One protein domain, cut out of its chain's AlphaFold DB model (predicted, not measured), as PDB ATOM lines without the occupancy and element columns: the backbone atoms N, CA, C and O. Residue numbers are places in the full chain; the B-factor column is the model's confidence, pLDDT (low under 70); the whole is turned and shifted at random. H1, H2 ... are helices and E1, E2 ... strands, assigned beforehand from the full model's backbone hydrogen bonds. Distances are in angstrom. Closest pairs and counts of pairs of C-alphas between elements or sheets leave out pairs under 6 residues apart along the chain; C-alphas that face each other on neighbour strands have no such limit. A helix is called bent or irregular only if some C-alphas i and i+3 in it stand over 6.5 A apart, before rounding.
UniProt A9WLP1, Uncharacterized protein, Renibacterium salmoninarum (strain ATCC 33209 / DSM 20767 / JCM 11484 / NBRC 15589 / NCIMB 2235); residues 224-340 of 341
ATOM      1  N   GLN A 224      31.143   1.630  34.801       97.31
ATOM      2  CA  GLN A 224      31.725   1.758  36.136       97.31
ATOM      3  C   GLN A 224      32.149   0.397  36.681       97.31
ATOM      4  O   GLN A 224      31.371  -0.549  36.690       97.31
ATOM      5  N   LEU A 225      33.379   0.310  37.181       97.56
ATOM      6  CA  LEU A 225      33.833  -0.811  37.995       97.56
ATOM      7  C   LEU A 225      33.744  -0.376  39.451       97.56
ATOM      8  O   LEU A 225      34.507   0.487  39.887       97.56
ATOM      9  N   LEU A 226      32.781  -0.934  40.175       94.62
ATOM     10  CA  LEU A 226      32.518  -0.568  41.564       94.62
ATOM     11  C   LEU A 226      32.950  -1.687  42.500       94.62
ATOM     12  O   LEU A 226      33.074  -2.840  42.094       94.62
ATOM     13  N   ALA A 227      33.182  -1.357  43.769       91.38
ATOM     14  CA  ALA A 227      33.411  -2.382  44.774       91.38
ATOM     15  C   ALA A 227      32.126  -3.210  44.994       91.38
ATOM     16  O   ALA A 227      31.030  -2.668  44.904       91.38
ATOM     17  N   GLY A 228      32.216  -4.498  45.359       88.56
ATOM     18  CA  GLY A 228      31.026  -5.270  45.758       88.56
ATOM     19  C   GLY A 228      30.357  -4.711  47.020       88.56
ATOM     20  O   GLY A 228      29.176  -4.930  47.259       88.56
ATOM     21  N   THR A 229      31.110  -3.932  47.798       86.44
ATOM     22  CA  THR A 229      30.657  -3.177  48.972       86.44
ATOM     23  C   THR A 229      30.230  -1.744  48.648       86.44
ATOM     24  O   THR A 229      29.977  -0.968  49.568       86.44
ATOM     25  N   ASP A 230      30.172  -1.364  47.369       90.56
ATOM     26  CA  ASP A 230      29.698  -0.044  46.968       90.56
ATOM     27  C   ASP A 230      28.227   0.150  47.362       90.56
ATOM     28  O   ASP A 230      27.428  -0.793  47.352       90.56
ATOM     29  N   GLY A 231      27.872   1.386  47.719       88.62
ATOM     30  CA  GLY A 231      26.552   1.724  48.233       88.62
ATOM     31  C   GLY A 231      25.413   1.383  47.271       88.62
ATOM     32  O   GLY A 231      24.334   1.031  47.745       88.62
ATOM     33  N   ILE A 232      25.664   1.400  45.954       89.69
ATOM     34  CA  ILE A 232      24.658   1.032  44.943       89.69
ATOM     35  C   ILE A 232      24.113  -0.385  45.186       89.69
ATOM     36  O   ILE A 232      22.901  -0.588  45.152       89.69
ATOM     37  N   ALA A 233      24.980  -1.358  45.478       87.69
ATOM     38  CA  ALA A 233      24.563  -2.736  45.747       87.69
ATOM     39  C   ALA A 233      24.308  -2.980  47.246       87.69
ATOM     40  O   ALA A 233      23.295  -3.572  47.631       87.69
ATOM     41  N   LEU A 234      25.211  -2.497  48.105       87.81
ATOM     42  CA  LEU A 234      25.246  -2.835  49.528       87.81
ATOM     43  C   LEU A 234      24.082  -2.239  50.331       87.81
ATOM     44  O   LEU A 234      23.626  -2.865  51.285       87.81
ATOM     45  N   LEU A 235      23.599  -1.037  49.994       89.88
ATOM     46  CA  LEU A 235      22.600  -0.345  50.825       89.88
ATOM     47  C   LEU A 235      21.202  -0.972  50.731       89.88
ATOM     48  O   LEU A 235      20.464  -0.973  51.719       89.88
ATOM     49  N   LYS A 236      20.832  -1.510  49.562       88.75
ATOM     50  CA  LYS A 236      19.549  -2.207  49.361       88.75
ATOM     51  C   LYS A 236      19.657  -3.723  49.472       88.75
ATOM     52  O   LYS A 236      18.643  -4.362  49.747       88.75
ATOM     53  N   ARG A 237      20.845  -4.297  49.235       87.00
ATOM     54  CA  ARG A 237      21.065  -5.754  49.158       87.00
ATOM     55  C   ARG A 237      20.053  -6.458  48.255       87.00
ATOM     56  O   ARG A 237      19.519  -7.512  48.595       87.00
ATOM     57  N   ASN A 238      19.763  -5.821  47.124       87.50
ATOM     58  CA  ASN A 238      18.836  -6.316  46.117       87.50
ATOM     59  C   ASN A 238      19.481  -6.249  44.733       87.50
ATOM     60  O   ASN A 238      19.196  -5.363  43.933       87.50
ATOM     61  N   SER A 239      20.391  -7.181  44.467       89.12
ATOM     62  CA  SER A 239      21.060  -7.307  43.172       89.12
ATOM     63  C   SER A 239      20.095  -7.628  42.029       89.12
ATOM     64  O   SER A 239      20.410  -7.298  40.891       89.12
ATOM     65  N   ALA A 240      18.925  -8.217  42.302       91.44
ATOM     66  CA  ALA A 240      17.928  -8.514  41.274       91.44
ATOM     67  C   ALA A 240      17.458  -7.254  40.532       91.44
ATOM     68  O   ALA A 240      17.335  -7.284  39.313       91.44
ATOM     69  N   GLU A 241      17.253  -6.139  41.242       90.62
ATOM     70  CA  GLU A 241      16.871  -4.847  40.638       90.62
ATOM     71  C   GLU A 241      17.981  -4.239  39.772       90.62
ATOM     72  O   GLU A 241      17.724  -3.366  38.948       90.62
ATOM     73  N   LEU A 242      19.221  -4.689  39.966       93.62
ATOM     74  CA  LEU A 242      20.390  -4.190  39.255       93.62
ATOM     75  C   LEU A 242      20.760  -5.076  38.063       93.62
ATOM     76  O   LEU A 242      21.743  -4.785  37.393       93.62
ATOM     77  N   LEU A 243      20.024  -6.152  37.785       95.38
ATOM     78  CA  LEU A 243      20.299  -7.070  36.681       95.38
ATOM     79  C   LEU A 243      19.260  -6.916  35.572       95.38
ATOM     80  O   LEU A 243      18.077  -6.694  35.825       95.38
ATOM     81  N   ALA A 244      19.701  -7.096  34.329       94.81
ATOM     82  CA  ALA A 244      18.776  -7.318  33.227       94.81
ATOM     83  C   ALA A 244      18.058  -8.666  33.420       94.81
ATOM     84  O   ALA A 244      18.634  -9.612  33.965       94.81
ATOM     85  N   ALA A 245      16.810  -8.775  32.960       93.31
ATOM     86  CA  ALA A 245      15.992  -9.971  33.170       93.31
ATOM     87  C   ALA A 245      16.646 -11.238  32.587       93.31
ATOM     88  O   ALA A 245      16.608 -12.302  33.202       93.31
ATOM     89  N   GLU A 246      17.299 -11.121  31.432       94.38
ATOM     90  CA  GLU A 246      18.046 -12.208  30.791       94.38
ATOM     91  C   GLU A 246      19.310 -12.644  31.551       94.38
ATOM     92  O   GLU A 246      19.813 -13.746  31.329       94.38
ATOM     93  N   ASP A 247      19.814 -11.799  32.452       94.56
ATOM     94  CA  ASP A 247      21.019 -12.046  33.241       94.56
ATOM     95  C   ASP A 247      20.693 -12.460  34.693       94.56
ATOM     96  O   ASP A 247      21.598 -12.755  35.475       94.56
ATOM     97  N   ALA A 248      19.409 -12.556  35.057       91.12
ATOM     98  CA  ALA A 248      18.967 -12.879  36.416       91.12
ATOM     99  C   ALA A 248      19.448 -14.259  36.910       91.12
ATOM    100  O   ALA A 248      19.732 -14.421  38.096       91.12
ATOM    101  N   GLU A 249      19.582 -15.232  36.002       92.31
ATOM    102  CA  GLU A 249      20.011 -16.609  36.300       92.31
ATOM    103  C   GLU A 249      21.533 -16.813  36.229       92.31
ATOM    104  O   GLU A 249      22.034 -17.921  36.450       92.31
ATOM    105  N   LYS A 250      22.304 -15.759  35.924       92.38
ATOM    106  CA  LYS A 250      23.768 -15.837  35.937       92.38
ATOM    107  C   LYS A 250      24.231 -16.233  37.338       92.38
ATOM    108  O   LYS A 250      23.722 -15.734  38.337       92.38
ATOM    109  N   SER A 251      25.201 -17.132  37.412       91.50
ATOM    110  CA  SER A 251      25.811 -17.596  38.658       91.50
ATOM    111  C   SER A 251      27.298 -17.841  38.439       91.50
ATOM    112  O   SER A 251      27.750 -18.028  37.307       91.50
ATOM    113  N   ILE A 252      28.061 -17.831  39.526       86.44
ATOM    114  CA  ILE A 252      29.487 -18.154  39.533       86.44
ATOM    115  C   ILE A 252      29.749 -19.192  40.625       86.44
ATOM    116  O   ILE A 252      29.046 -19.223  41.631       86.44
ATOM    117  N   LEU A 253      30.723 -20.084  40.417       81.38
ATOM    118  CA  LEU A 253      31.114 -21.121  41.387       81.38
ATOM    119  C   LEU A 253      29.991 -22.079  41.841       81.38
ATOM    120  O   LEU A 253      30.091 -22.685  42.910       81.38
ATOM    121  N   GLY A 254      28.937 -22.255  41.037       69.81
ATOM    122  CA  GLY A 254      27.780 -23.074  41.420       69.81
ATOM    123  C   GLY A 254      27.007 -22.502  42.614       69.81
ATOM    124  O   GLY A 254      26.276 -23.231  43.286       69.81
ATOM    125  N   GLU A 255      27.198 -21.214  42.908       75.56
ATOM    126  CA  GLU A 255      26.418 -20.490  43.898       75.56
ATOM    127  C   GLU A 255      25.000 -20.209  43.379       75.56
ATOM    128  O   GLU A 255      24.651 -20.489  42.230       75.56
ATOM    129  N   LYS A 256      24.155 -19.647  44.251       85.69
ATOM    130  CA  LYS A 256      22.841 -19.129  43.851       85.69
ATOM    131  C   LYS A 256      22.996 -18.118  42.711       85.69
ATOM    132  O   LYS A 256      24.037 -17.472  42.596       85.69
ATOM    133  N   SER A 257      21.943 -17.950  41.914       90.88
ATOM    134  CA  SER A 257      21.917 -16.897  40.902       90.88
ATOM    135  C   SER A 257      22.193 -15.530  41.531       90.88
ATOM    136  O   SER A 257      21.806 -15.276  42.677       90.88
ATOM    137  N   LEU A 258      22.874 -14.655  40.790       89.88
ATOM    138  CA  LEU A 258      23.293 -13.338  41.272       89.88
ATOM    139  C   LEU A 258      22.098 -12.519  41.776       89.88
ATOM    140  O   LEU A 258      22.230 -11.811  42.771       89.88
ATOM    141  N   ALA A 259      20.921 -12.670  41.158       89.62
ATOM    142  CA  ALA A 259      19.681 -12.020  41.580       89.62
ATOM    143  C   ALA A 259      19.194 -12.456  42.977       89.62
ATOM    144  O   ALA A 259      18.516 -11.702  43.666       89.62
ATOM    145  N   LEU A 260      19.541 -13.668  43.422       88.12
ATOM    146  CA  LEU A 260      19.143 -14.211  44.727       88.12
ATOM    147  C   LEU A 260      20.189 -13.975  45.825       88.12
ATOM    148  O   LEU A 260      20.002 -14.421  46.966       88.12
ATOM    149  N   GLN A 261      21.303 -13.323  45.500       86.00
ATOM    150  CA  GLN A 261      22.376 -13.047  46.444       86.00
ATOM    151  C   GLN A 261      22.211 -11.668  47.081       86.00
ATOM    152  O   GLN A 261      22.171 -10.648  46.411       86.00
ATOM    153  N   ALA A 262      22.154 -11.630  48.411       81.50
ATOM    154  CA  ALA A 262      22.048 -10.367  49.137       81.50
ATOM    155  C   ALA A 262      23.361  -9.559  49.117       81.50
ATOM    156  O   ALA A 262      23.323  -8.337  49.221       81.50
ATOM    157  N   ASP A 263      24.508 -10.237  49.030       84.56
ATOM    158  CA  ASP A 263      25.822  -9.630  48.786       84.56
ATOM    159  C   ASP A 263      26.386 -10.251  47.511       84.56
ATOM    160  O   ASP A 263      26.325 -11.471  47.354       84.56
ATOM    161  N   LEU A 264      26.934  -9.425  46.620       88.69
ATOM    162  CA  LEU A 264      27.573  -9.920  45.404       88.69
ATOM    163  C   LEU A 264      28.831 -10.738  45.751       88.69
ATOM    164  O   LEU A 264      29.525 -10.415  46.723       88.69
ATOM    165  N   PRO A 265      29.158 -11.772  44.958       88.44
ATOM    166  CA  PRO A 265      30.270 -12.665  45.261       88.44
ATOM    167  C   PRO A 265      31.623 -12.021  44.923       88.44
ATOM    168  O   PRO A 265      32.637 -12.360  45.532       88.44
ATOM    169  N   ASP A 266      31.615 -11.055  43.998       92.06
ATOM    170  CA  ASP A 266      32.755 -10.250  43.562       92.06
ATOM    171  C   ASP A 266      32.295  -8.833  43.157       92.06
ATOM    172  O   ASP A 266      31.141  -8.439  43.352       92.06
ATOM    173  N   HIS A 267      33.218  -8.033  42.626       94.81
ATOM    174  CA  HIS A 267      32.991  -6.631  42.304       94.81
ATOM    175  C   HIS A 267      32.156  -6.468  41.023       94.81
ATOM    176  O   HIS A 267      32.514  -7.045  40.001       94.81
ATOM    177  N   PRO A 268      31.061  -5.689  41.021       96.12
ATOM    178  CA  PRO A 268      30.234  -5.506  39.833       96.12
ATOM    179  C   PRO A 268      30.860  -4.565  38.799       96.12
ATOM    180  O   PRO A 268      31.539  -3.584  39.122       96.12
ATOM    181  N   ILE A 269      30.551  -4.847  37.535       98.00
ATOM    182  CA  ILE A 269      30.715  -3.940  36.401       98.00
ATOM    183  C   ILE A 269      29.326  -3.417  36.049       98.00
ATOM    184  O   ILE A 269      28.437  -4.208  35.744       98.00
ATOM    185  N   PHE A 270      29.144  -2.103  36.073       97.62
ATOM    186  CA  PHE A 270      27.897  -1.440  35.719       97.62
ATOM    187  C   PHE A 270      27.973  -0.786  34.343       97.62
ATOM    188  O   PHE A 270      29.002  -0.212  33.991       97.62
ATOM    189  N   ASP A 271      26.854  -0.803  33.626       97.12
ATOM    190  CA  ASP A 271      26.531   0.097  32.520       97.12
ATOM    191  C   ASP A 271      25.151   0.708  32.784       97.12
ATOM    192  O   ASP A 271      24.177  -0.023  32.959       97.12
ATOM    193  N   ARG A 272      25.068   2.044  32.853       94.06
ATOM    194  CA  ARG A 272      23.804   2.798  33.022       94.06
ATOM    195  C   ARG A 272      22.909   2.304  34.173       94.06
ATOM    196  O   ARG A 272      21.687   2.338  34.083       94.06
ATOM    197  N   GLY A 273      23.525   1.863  35.270       92.12
ATOM    198  CA  GLY A 273      22.820   1.372  36.462       92.12
ATOM    199  C   GLY A 273      22.516  -0.130  36.463       92.12
ATOM    200  O   GLY A 273      22.063  -0.642  37.481       92.12
ATOM    201  N   THR A 274      22.839  -0.855  35.390       95.19
ATOM    202  CA  THR A 274      22.686  -2.311  35.301       95.19
ATOM    203  C   THR A 274      24.033  -3.018  35.425       95.19
ATOM    204  O   THR A 274      25.015  -2.619  34.804       95.19
ATOM    205  N   ILE A 275      24.088  -4.090  36.208       97.06
ATOM    206  CA  ILE A 275      25.227  -4.996  36.315       97.06
ATOM    207  C   ILE A 275      25.340  -5.790  35.011       97.06
ATOM    208  O   ILE A 275      24.437  -6.537  34.642       97.06
ATOM    209  N   ILE A 276      26.481  -5.655  34.343       97.31
ATOM    210  CA  ILE A 276      26.809  -6.321  33.073       97.31
ATOM    211  C   ILE A 276      27.953  -7.335  33.207       97.31
ATOM    212  O   ILE A 276      28.424  -7.894  32.211       97.31
ATOM    213  N   GLY A 277      28.450  -7.542  34.423       97.00
ATOM    214  CA  GLY A 277      29.559  -8.442  34.696       97.00
ATOM    215  C   GLY A 277      30.104  -8.317  36.109       97.00
ATOM    216  O   GLY A 277      29.664  -7.474  36.893       97.00
ATOM    217  N   LEU A 278      31.099  -9.145  36.405       96.69
ATOM    218  CA  LEU A 278      31.861  -9.141  37.649       96.69
ATOM    219  C   LEU A 278      33.359  -9.022  37.356       96.69
ATOM    220  O   LEU A 278      33.825  -9.414  36.285       96.69
ATOM    221  N   TRP A 279      34.125  -8.511  38.313       96.88
ATOM    222  CA  TRP A 279      35.572  -8.388  38.215       96.88
ATOM    223  C   TRP A 279      36.285  -8.620  39.550       96.88
ATOM    224  O   TRP A 279      35.698  -8.540  40.628       96.88
ATOM    225  N   GLN A 280      37.576  -8.924  39.463       95.88
ATOM    226  CA  GLN A 280      38.475  -9.157  40.584       95.88
ATOM    227  C   GLN A 280      39.909  -8.817  40.153       95.88
ATOM    228  O   GLN A 280      40.275  -9.016  38.995       95.88
ATOM    229  N   TYR A 281      40.729  -8.302  41.070       95.94
ATOM    230  CA  TYR A 281      42.150  -8.061  40.803       95.94
ATOM    231  C   TYR A 281      42.995  -9.239  41.292       95.94
ATOM    232  O   TYR A 281      42.890  -9.621  42.462       95.94
ATOM    233  N   ASP A 282      43.834  -9.796  40.417       95.31
ATOM    234  CA  ASP A 282      44.824 -10.815  40.759       95.31
ATOM    235  C   ASP A 282      46.153 -10.131  41.122       95.31
ATOM    236  O   ASP A 282      46.879  -9.683  40.229       95.31
ATOM    237  N   PRO A 283      46.520 -10.043  42.415       92.38
ATOM    238  CA  PRO A 283      47.762  -9.392  42.816       92.38
ATOM    239  C   PRO A 283      49.013 -10.205  42.450       92.38
ATOM    240  O   PRO A 283      50.105  -9.643  42.434       92.38
ATOM    241  N   GLY A 284      48.882 -11.511  42.189       91.88
ATOM    242  CA  GLY A 284      49.992 -12.374  41.792       91.88
ATOM    243  C   GLY A 284      50.383 -12.168  40.331       91.88
ATOM    244  O   GLY A 284      51.570 -12.120  40.021       91.88
ATOM    245  N   GLN A 285      49.388 -12.002  39.459       94.31
ATOM    246  CA  GLN A 285      49.586 -11.720  38.030       94.31
ATOM    247  C   GLN A 285      49.558 -10.221  37.689       94.31
ATOM    248  O   GLN A 285      49.869  -9.844  36.564       94.31
ATOM    249  N   GLN A 286      49.213  -9.365  38.657       95.00
ATOM    250  CA  GLN A 286      49.046  -7.915  38.492       95.00
ATOM    251  C   GLN A 286      48.067  -7.534  37.369       95.00
ATOM    252  O   GLN A 286      48.285  -6.564  36.638       95.00
ATOM    253  N   GLU A 287      46.982  -8.301  37.252       95.62
ATOM    254  CA  GLU A 287      45.972  -8.137  36.207       95.62
ATOM    255  C   GLU A 287      44.558  -8.053  36.780       95.62
ATOM    256  O   GLU A 287      44.245  -8.582  37.854       95.62
ATOM    257  N   LEU A 288      43.671  -7.430  36.013       96.56
ATOM    258  CA  LEU A 288      42.249  -7.409  36.288       96.56
ATOM    259  C   LEU A 288      41.558  -8.543  35.522       96.56
ATOM    260  O   LEU A 288      41.521  -8.601  34.287       96.56
ATOM    261  N   VAL A 289      40.946  -9.450  36.279       97.00
ATOM    262  CA  VAL A 289      40.126 -10.536  35.752       97.00
ATOM    263  C   VAL A 289      38.665 -10.113  35.788       97.00
ATOM    264  O   VAL A 289      38.141  -9.729  36.826       97.00
ATOM    265  N   ALA A 290      37.999 -10.175  34.641       96.81
ATOM    266  CA  ALA A 290      36.621  -9.736  34.481       96.81
ATOM    267  C   ALA A 290      35.832 -10.733  33.647       96.81
ATOM    268  O   ALA A 290      36.301 -11.153  32.589       96.81
ATOM    269  N   TRP A 291      34.625 -11.032  34.108       96.88
ATOM    270  CA  TRP A 291      33.600 -11.767  33.390       96.88
ATOM    271  C   TRP A 291      32.484 -10.794  33.011       96.88
ATOM    272  O   TRP A 291      31.778 -10.284  33.877       96.88
ATOM    273  N   THR A 292      32.323 -10.530  31.717       96.81
ATOM    274  CA  THR A 292      31.205  -9.743  31.190       96.81
ATOM    275  C   THR A 292      30.135 -10.684  30.648       96.81
ATOM    276  O   THR A 292      30.449 -11.656  29.966       96.81
ATOM    277  N   PHE A 293      28.859 -10.407  30.919       95.94
ATOM    278  CA  PHE A 293      27.759 -11.302  30.526       95.94
ATOM    279  C   PHE A 293      27.561 -11.390  29.010       95.94
ATOM    280  O   PHE A 293      26.991 -12.362  28.510       95.94
ATOM    281  N   ARG A 294      28.058 -10.382  28.285       93.69
ATOM    282  CA  ARG A 294      28.140 -10.327  26.824       93.69
ATOM    283  C   ARG A 294      29.550  -9.941  26.388       93.69
ATOM    284  O   ARG A 294      30.393  -9.571  27.206       93.69
ATOM    285  N   LYS A 295      29.791  -9.975  25.074       95.00
ATOM    286  CA  LYS A 295      31.050  -9.519  24.474       95.00
ATOM    287  C   LYS A 295      31.326  -8.055  24.867       95.00
ATOM    288  O   LYS A 295      30.479  -7.207  24.592       95.00
ATOM    289  N   PRO A 296      32.496  -7.739  25.453       96.12
ATOM    290  CA  PRO A 296      32.776  -6.397  25.945       96.12
ATOM    291  C   PRO A 296      32.943  -5.403  24.792       96.12
ATOM    292  O   PRO A 296      33.674  -5.665  23.824       96.12
ATOM    293  N   SER A 297      32.289  -4.250  24.924       97.19
ATOM    294  CA  SER A 297      32.439  -3.107  24.025       97.19
ATOM    295  C   SER A 297      33.817  -2.453  24.170       97.19
ATOM    296  O   SER A 297      34.647  -2.848  24.998       97.19
ATOM    297  N   ARG A 298      34.087  -1.434  23.347       97.81
ATOM    298  CA  ARG A 298      35.317  -0.644  23.467       97.81
ATOM    299  C   ARG A 298      35.370   0.105  24.804       97.81
ATOM    300  O   ARG A 298      36.398   0.033  25.467       97.81
ATOM    301  N   ALA A 299      34.265   0.725  25.224       97.62
ATOM    302  CA  ALA A 299      34.191   1.464  26.484       97.62
ATOM    303  C   ALA A 299      34.469   0.562  27.698       97.62
ATOM    304  O   ALA A 299      35.204   0.948  28.607       97.62
ATOM    305  N   VAL A 300      33.957  -0.678  27.683       98.00
ATOM    306  CA  VAL A 300      34.226  -1.656  28.749       98.00
ATOM    307  C   VAL A 300      35.713  -1.994  28.833       98.00
ATOM    308  O   VAL A 300      36.289  -1.966  29.917       98.00
ATOM    309  N   LYS A 301      36.359  -2.267  27.694       97.88
ATOM    310  CA  LYS A 301      37.798  -2.585  27.652       97.88
ATOM    311  C   LYS A 301      38.665  -1.421  28.128       97.88
ATOM    312  O   LYS A 301      39.608  -1.643  28.879       97.88
ATOM    313  N   GLU A 302      38.336  -0.201  27.710       98.19
ATOM    314  CA  GLU A 302      39.048   1.010  28.129       98.19
ATOM    315  C   GLU A 302      38.937   1.212  29.645       98.19
ATOM    316  O   GLU A 302      39.951   1.422  30.311       98.19
ATOM    317  N   ARG A 303      37.734   1.054  30.214       98.25
ATOM    318  CA  ARG A 303      37.528   1.196  31.660       98.25
ATOM    319  C   ARG A 303      38.236   0.107  32.468       98.25
ATOM    320  O   ARG A 303      38.798   0.408  33.518       98.25
ATOM    321  N   LEU A 304      38.237  -1.137  31.984       97.75
ATOM    322  CA  LEU A 304      38.982  -2.241  32.602       97.75
ATOM    323  C   LEU A 304      40.483  -1.924  32.677       97.75
ATOM    324  O   LEU A 304      41.078  -2.062  33.742       97.75
ATOM    325  N   ALA A 305      41.073  -1.449  31.575       98.00
ATOM    326  CA  ALA A 305      42.492  -1.102  31.514       98.00
ATOM    327  C   ALA A 305      42.854   0.083  32.429       98.00
ATOM    328  O   ALA A 305      43.883   0.053  33.103       98.00
ATOM    329  N   GLU A 306      42.000   1.110  32.491       98.12
ATOM    330  CA  GLU A 306      42.191   2.259  33.389       98.12
ATOM    331  C   GLU A 306      42.211   1.823  34.862       98.12
ATOM    332  O   GLU A 306      43.110   2.196  35.616       98.12
ATOM    333  N   VAL A 307      41.232   1.009  35.271       97.94
ATOM    334  CA  VAL A 307      41.103   0.536  36.657       97.94
ATOM    335  C   VAL A 307      42.230  -0.422  37.024       97.94
ATOM    336  O   VAL A 307      42.760  -0.330  38.128       97.94
ATOM    337  N   GLU A 308      42.646  -1.296  36.106       97.88
ATOM    338  CA  GLU A 308      43.807  -2.162  36.314       97.88
ATOM    339  C   GLU A 308      45.078  -1.346  36.565       97.88
ATOM    340  O   GLU A 308      45.778  -1.606  37.544       97.88
ATOM    341  N   SER A 309      45.354  -0.334  35.728       97.69
ATOM    342  CA  SER A 309      46.524   0.531  35.919       97.69
ATOM    343  C   SER A 309      46.462   1.245  37.258       97.69
ATOM    344  O   SER A 309      47.419   1.198  38.020       97.69
ATOM    345  N   TYR A 310      45.311   1.821  37.605       96.12
ATOM    346  CA  TYR A 310      45.143   2.478  38.896       96.12
ATOM    347  C   TYR A 310      45.416   1.533  40.075       96.12
ATOM    348  O   TYR A 310      46.148   1.890  40.998       96.12
ATOM    349  N   ILE A 311      44.862   0.317  40.058       95.56
ATOM    350  CA  ILE A 311      45.090  -0.639  41.146       95.56
ATOM    351  C   ILE A 311      46.565  -1.026  41.208       95.56
ATOM    352  O   ILE A 311      47.143  -0.990  42.291       95.56
ATOM    353  N   ARG A 312      47.181  -1.368  40.076       95.62
ATOM    354  CA  ARG A 312      48.586  -1.780  40.016       95.62
ATOM    355  C   ARG A 312      49.533  -0.679  40.488       95.62
ATOM    356  O   ARG A 312      50.424  -0.956  41.288       95.62
ATOM    357  N   ASP A 313      49.315   0.544  40.022       95.50
ATOM    358  CA  ASP A 313      50.264   1.643  40.175       95.50
ATOM    359  C   ASP A 313      50.081   2.377  41.521       95.50
ATOM    360  O   ASP A 313      51.065   2.774  42.145       95.50
ATOM    361  N   GLU A 314      48.843   2.507  42.019       92.19
ATOM    362  CA  GLU A 314      48.534   3.300  43.225       92.19
ATOM    363  C   GLU A 314      48.186   2.440  44.451       92.19
ATOM    364  O   GLU A 314      48.519   2.779  45.598       92.19
ATOM    365  N   LEU A 315      47.492   1.314  44.248       91.19
ATOM    366  CA  LEU A 315      46.952   0.524  45.359       91.19
ATOM    367  C   LEU A 315      47.796  -0.703  45.707       91.19
ATOM    368  O   LEU A 315      47.935  -1.007  46.896       91.19
ATOM    369  N   GLY A 316      48.348  -1.379  44.702       91.44
ATOM    370  CA  GLY A 316      49.042  -2.667  44.760       91.44
ATOM    371  C   GLY A 316      48.115  -3.887  44.871       91.44
ATOM    372  O   GLY A 316      48.487  -4.975  44.439       91.44
ATOM    373  N   ASP A 317      46.919  -3.728  45.440       91.44
ATOM    374  CA  ASP A 317      45.911  -4.783  45.599       91.44
ATOM    375  C   ASP A 317      44.507  -4.167  45.749       91.44
ATOM    376  O   ASP A 317      44.364  -3.032  46.207       91.44
ATOM    377  N   PHE A 318      43.468  -4.933  45.413       91.25
ATOM    378  CA  PHE A 318      42.068  -4.554  45.599       91.25
ATOM    379  C   PHE A 318      41.253  -5.763  46.060       91.25
ATOM    380  O   PHE A 318      41.121  -6.749  45.339       91.25
ATOM    381  N   ARG A 319      40.736  -5.707  47.291       87.06
ATOM    382  CA  ARG A 319      40.071  -6.844  47.944       87.06
ATOM    383  C   ARG A 319      38.561  -6.676  47.936       87.06
ATOM    384  O   ARG A 319      38.065  -5.577  48.179       87.06
ATOM    385  N   SER A 320      37.845  -7.786  47.791       77.75
ATOM    386  CA  SER A 320      36.384  -7.822  47.913       77.75
ATOM    387  C   SER A 320      35.934  -7.731  49.362       77.75
ATOM    388  O   SER A 320      35.058  -6.935  49.690       77.75
ATOM    389  N   PHE A 321      36.598  -8.474  50.248       74.50
ATOM    390  CA  PHE A 321      36.302  -8.480  51.673       74.50
ATOM    391  C   PHE A 321      37.540  -8.172  52.512       74.50
ATOM    392  O   PHE A 321      38.673  -8.493  52.163       74.50
ATOM    393  N   SER A 322      37.323  -7.576  53.685       69.19
ATOM    394  CA  SER A 322      38.411  -7.223  54.610       69.19
ATOM    395  C   SER A 322      39.257  -8.431  55.047       69.19
ATOM    396  O   SER A 322      40.453  -8.289  55.291       69.19
ATOM    397  N   LEU A 323      38.660  -9.620  55.113       73.62
ATOM    398  CA  LEU A 323      39.340 -10.861  55.495       73.62
ATOM    399  C   LEU A 323      39.973 -11.602  54.311       73.62
ATOM    400  O   LEU A 323      40.615 -12.630  54.523       73.62
ATOM    401  N   ASP A 324      39.812 -11.103  53.084       82.81
ATOM    402  CA  ASP A 324      40.415 -11.745  51.927       82.81
ATOM    403  C   ASP A 324      41.943 -11.645  51.983       82.81
ATOM    404  O   ASP A 324      42.536 -10.582  52.194       82.81
ATOM    405  N   SER A 325      42.575 -12.782  51.723       85.00
ATOM    406  CA  SER A 325      43.982 -12.890  51.355       85.00
ATOM    407  C   SER A 325      44.088 -13.133  49.844       85.00
ATOM    408  O   SER A 325      43.110 -13.564  49.230       85.00
ATOM    409  N   PRO A 326      45.259 -12.916  49.218       87.12
ATOM    410  CA  PRO A 326      45.483 -13.345  47.837       87.12
ATOM    411  C   PRO A 326      45.097 -14.817  47.612       87.12
ATOM    412  O   PRO A 326      44.324 -15.129  46.713       87.12
ATOM    413  N   ALA A 327      45.522 -15.708  48.515       88.75
ATOM    414  CA  ALA A 327      45.242 -17.139  48.417       88.75
ATOM    415  C   ALA A 327      43.742 -17.473  48.511       88.75
ATOM    416  O   ALA A 327      43.248 -18.309  47.758       88.75
ATOM    417  N   SER A 328      42.994 -16.813  49.404       88.38
ATOM    418  CA  SER A 328      41.558 -17.091  49.564       88.38
ATOM    419  C   SER A 328      40.712 -16.608  48.383       88.38
ATOM    420  O   SER A 328      39.598 -17.097  48.210       88.38
ATOM    421  N   ARG A 329      41.222 -15.671  47.570       90.94
ATOM    422  CA  ARG A 329      40.531 -15.146  46.382       90.94
ATOM    423  C   ARG A 329      40.810 -15.932  45.109       90.94
ATOM    424  O   ARG A 329      40.002 -15.848  44.189       90.94
ATOM    425  N   GLN A 330      41.886 -16.721  45.061       92.81
ATOM    426  CA  GLN A 330      42.323 -17.390  43.831       92.81
ATOM    427  C   GLN A 330      41.208 -18.208  43.172       92.81
ATOM    428  O   GLN A 330      40.972 -18.080  41.978       92.81
ATOM    429  N   LYS A 331      40.428 -18.952  43.967       92.25
ATOM    430  CA  LYS A 331      39.293 -19.736  43.460       92.25
ATOM    431  C   LYS A 331      38.245 -18.882  42.725       92.25
ATOM    432  O   LYS A 331      37.680 -19.343  41.740       92.25
ATOM    433  N   ARG A 332      37.962 -17.663  43.205       91.06
ATOM    434  CA  ARG A 332      37.024 -16.733  42.547       91.06
ATOM    435  C   ARG A 332      37.635 -16.128  41.286       91.06
ATOM    436  O   ARG A 332      36.969 -16.067  40.260       91.06
ATOM    437  N   ILE A 333      38.915 -15.759  41.347       94.88
ATOM    438  CA  ILE A 333      39.673 -15.253  40.193       94.88
ATOM    439  C   ILE A 333      39.659 -16.279  39.055       94.88
ATOM    440  O   ILE A 333      39.318 -15.935  37.927       94.88
ATOM    441  N   ASP A 334      39.980 -17.537  39.349       94.69
ATOM    442  CA  ASP A 334      40.027 -18.599  38.342       94.69
ATOM    443  C   ASP A 334      38.638 -18.863  37.750       94.69
ATOM    444  O   ASP A 334      38.496 -18.942  36.534       94.69
ATOM    445  N   ALA A 335      37.587 -18.857  38.577       93.69
ATOM    446  CA  ALA A 335      36.217 -18.969  38.083       93.69
ATOM    447  C   ALA A 335      35.834 -17.821  37.137       93.69
ATOM    448  O   ALA A 335      35.207 -18.060  36.110       93.69
ATOM    449  N   LEU A 336      36.230 -16.578  37.432       94.31
ATOM    450  CA  LEU A 336      36.000 -15.455  36.518       94.31
ATOM    451  C   LEU A 336      36.772 -15.619  35.200       94.31
ATOM    452  O   LEU A 336      36.258 -15.226  34.153       94.31
ATOM    453  N   ARG A 337      37.982 -16.202  35.229       94.19
ATOM    454  CA  ARG A 337      38.744 -16.523  34.009       94.19
ATOM    455  C   ARG A 337      38.027 -17.576  33.171       94.19
ATOM    456  O   ARG A 337      37.903 -17.377  31.967       94.19
ATOM    457  N   ASP A 338      37.518 -18.634  33.792       92.31
ATOM    458  CA  ASP A 338      36.808 -19.709  33.089       92.31
ATOM    459  C   ASP A 338      35.529 -19.201  32.404       92.31
ATOM    460  O   ASP A 338      35.148 -19.676  31.336       92.31
ATOM    461  N   MET A 339      34.898 -18.172  32.979       87.81
ATOM    462  CA  MET A 339      33.696 -17.544  32.430       87.81
ATOM    463  C   MET A 339      33.971 -16.518  31.312       87.81
ATOM    464  O   MET A 339      33.019 -16.010  30.721       87.81
ATOM    465  N   ARG A 340      35.239 -16.203  30.988       78.56
ATOM    466  CA  ARG A 340      35.610 -15.302  29.868       78.56
ATOM    467  C   ARG A 340      35.376 -15.908  28.471       78.56
ATOM    468  O   ARG A 340      35.654 -15.213  27.492       78.56
TER     469      ARG A 340
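This is residues 224 to 340 of the 341 residues of an uncharacterized protein of Renibacterium salmoninarum (strain ATCC 33209 / DSM 20767 / JCM 11484 / NBRC 15589 / NCIMB 2235) (UniProt A9WLP1). Picture a small, strongly twisted sheet of three strands, E1, E2 and E3, held between two helices, H3 over one face and H4 over the other. At the end of the sheet where E2 begins, the short helices H1 and H2 gather with a long loop, residues 243 to 266. The printed part has 117 residues, with named elements in the order H1 H2 E1 E2 E3 H3 H4; the sheet runs E1 - E2 - E3, all antiparallel, and the class is mixed, helices and strands. The whole is compact, with a radius of gyration of the C-alphas of 13.3 A, and rounded, spanning 36 by 32 by 28 A.

Start at residues 224 to 225, a short antiparallel pairing with residues 269 to 270 of E1, residues 267 to 271. Next come H1, residues 231 to 234, and H2, residues 239 to 242, close but not clearly touching: the closest C-alphas, of Ala 233 and Ser 239, are 6.3 A apart. H1 is only just not on the sheet, with 4 pairs of C-alphas within 10 A, and H2 only grazes it. E1, E2, residues 274 to 282, and E3, residues 287 to 292, form a meander, each strand the antiparallel neighbour of the one before. In the hairpin E1 and E2, look for N 269 and O 277, 2.8 A apart; in the hairpin E2 and E3, for N 280 and O 289, 2.8 A. H3, residues 298 to 315, is on the sheet at a height of 8.2 A; its closest C-alpha pair with E3 is Glu 308 and Leu 288, 5.5 A. It lies over E2, slantwise to the strands at 35 degrees to E2 on the local plane. On the opposite face H4, residues 326 to 338, lies over E2 and E3 at a height of 8.3 A, slantwise at 50 degrees to E2 on the local plane; its closest C-alpha pair with E3 is Leu 336 and Trp 291, 5.4 A. These are three layers, helices on both faces of a sheet, and H3 and H4 are apart. Every O i to N i+4 pair in H3 is within hydrogen-bond range, and 7 of 9 in H4; H1 and H2 are too short for such a pair.

Find C-alpha 231 at (26.552, 1.724, 48.233), where H1 begins. E2 runs 24.3 A from C-alpha 274 at (22.686, -2.311, 35.301). H3 is 24.8 A long, and H4, 18.3 A long, ends at C-alpha 338 at (36.808, -19.709, 33.089). H4 is irregular: C-alphas 328 and 331 are 7.0 A apart.

The two C-alphas farthest apart, of Ala 245 and Asp 313, are 36.9 A apart. The printed part has no cut, and H2 to E1 is a long link of 24 residues. The mean pLDDT of the printed part is 91.7; residues 254 and 322 are under 70.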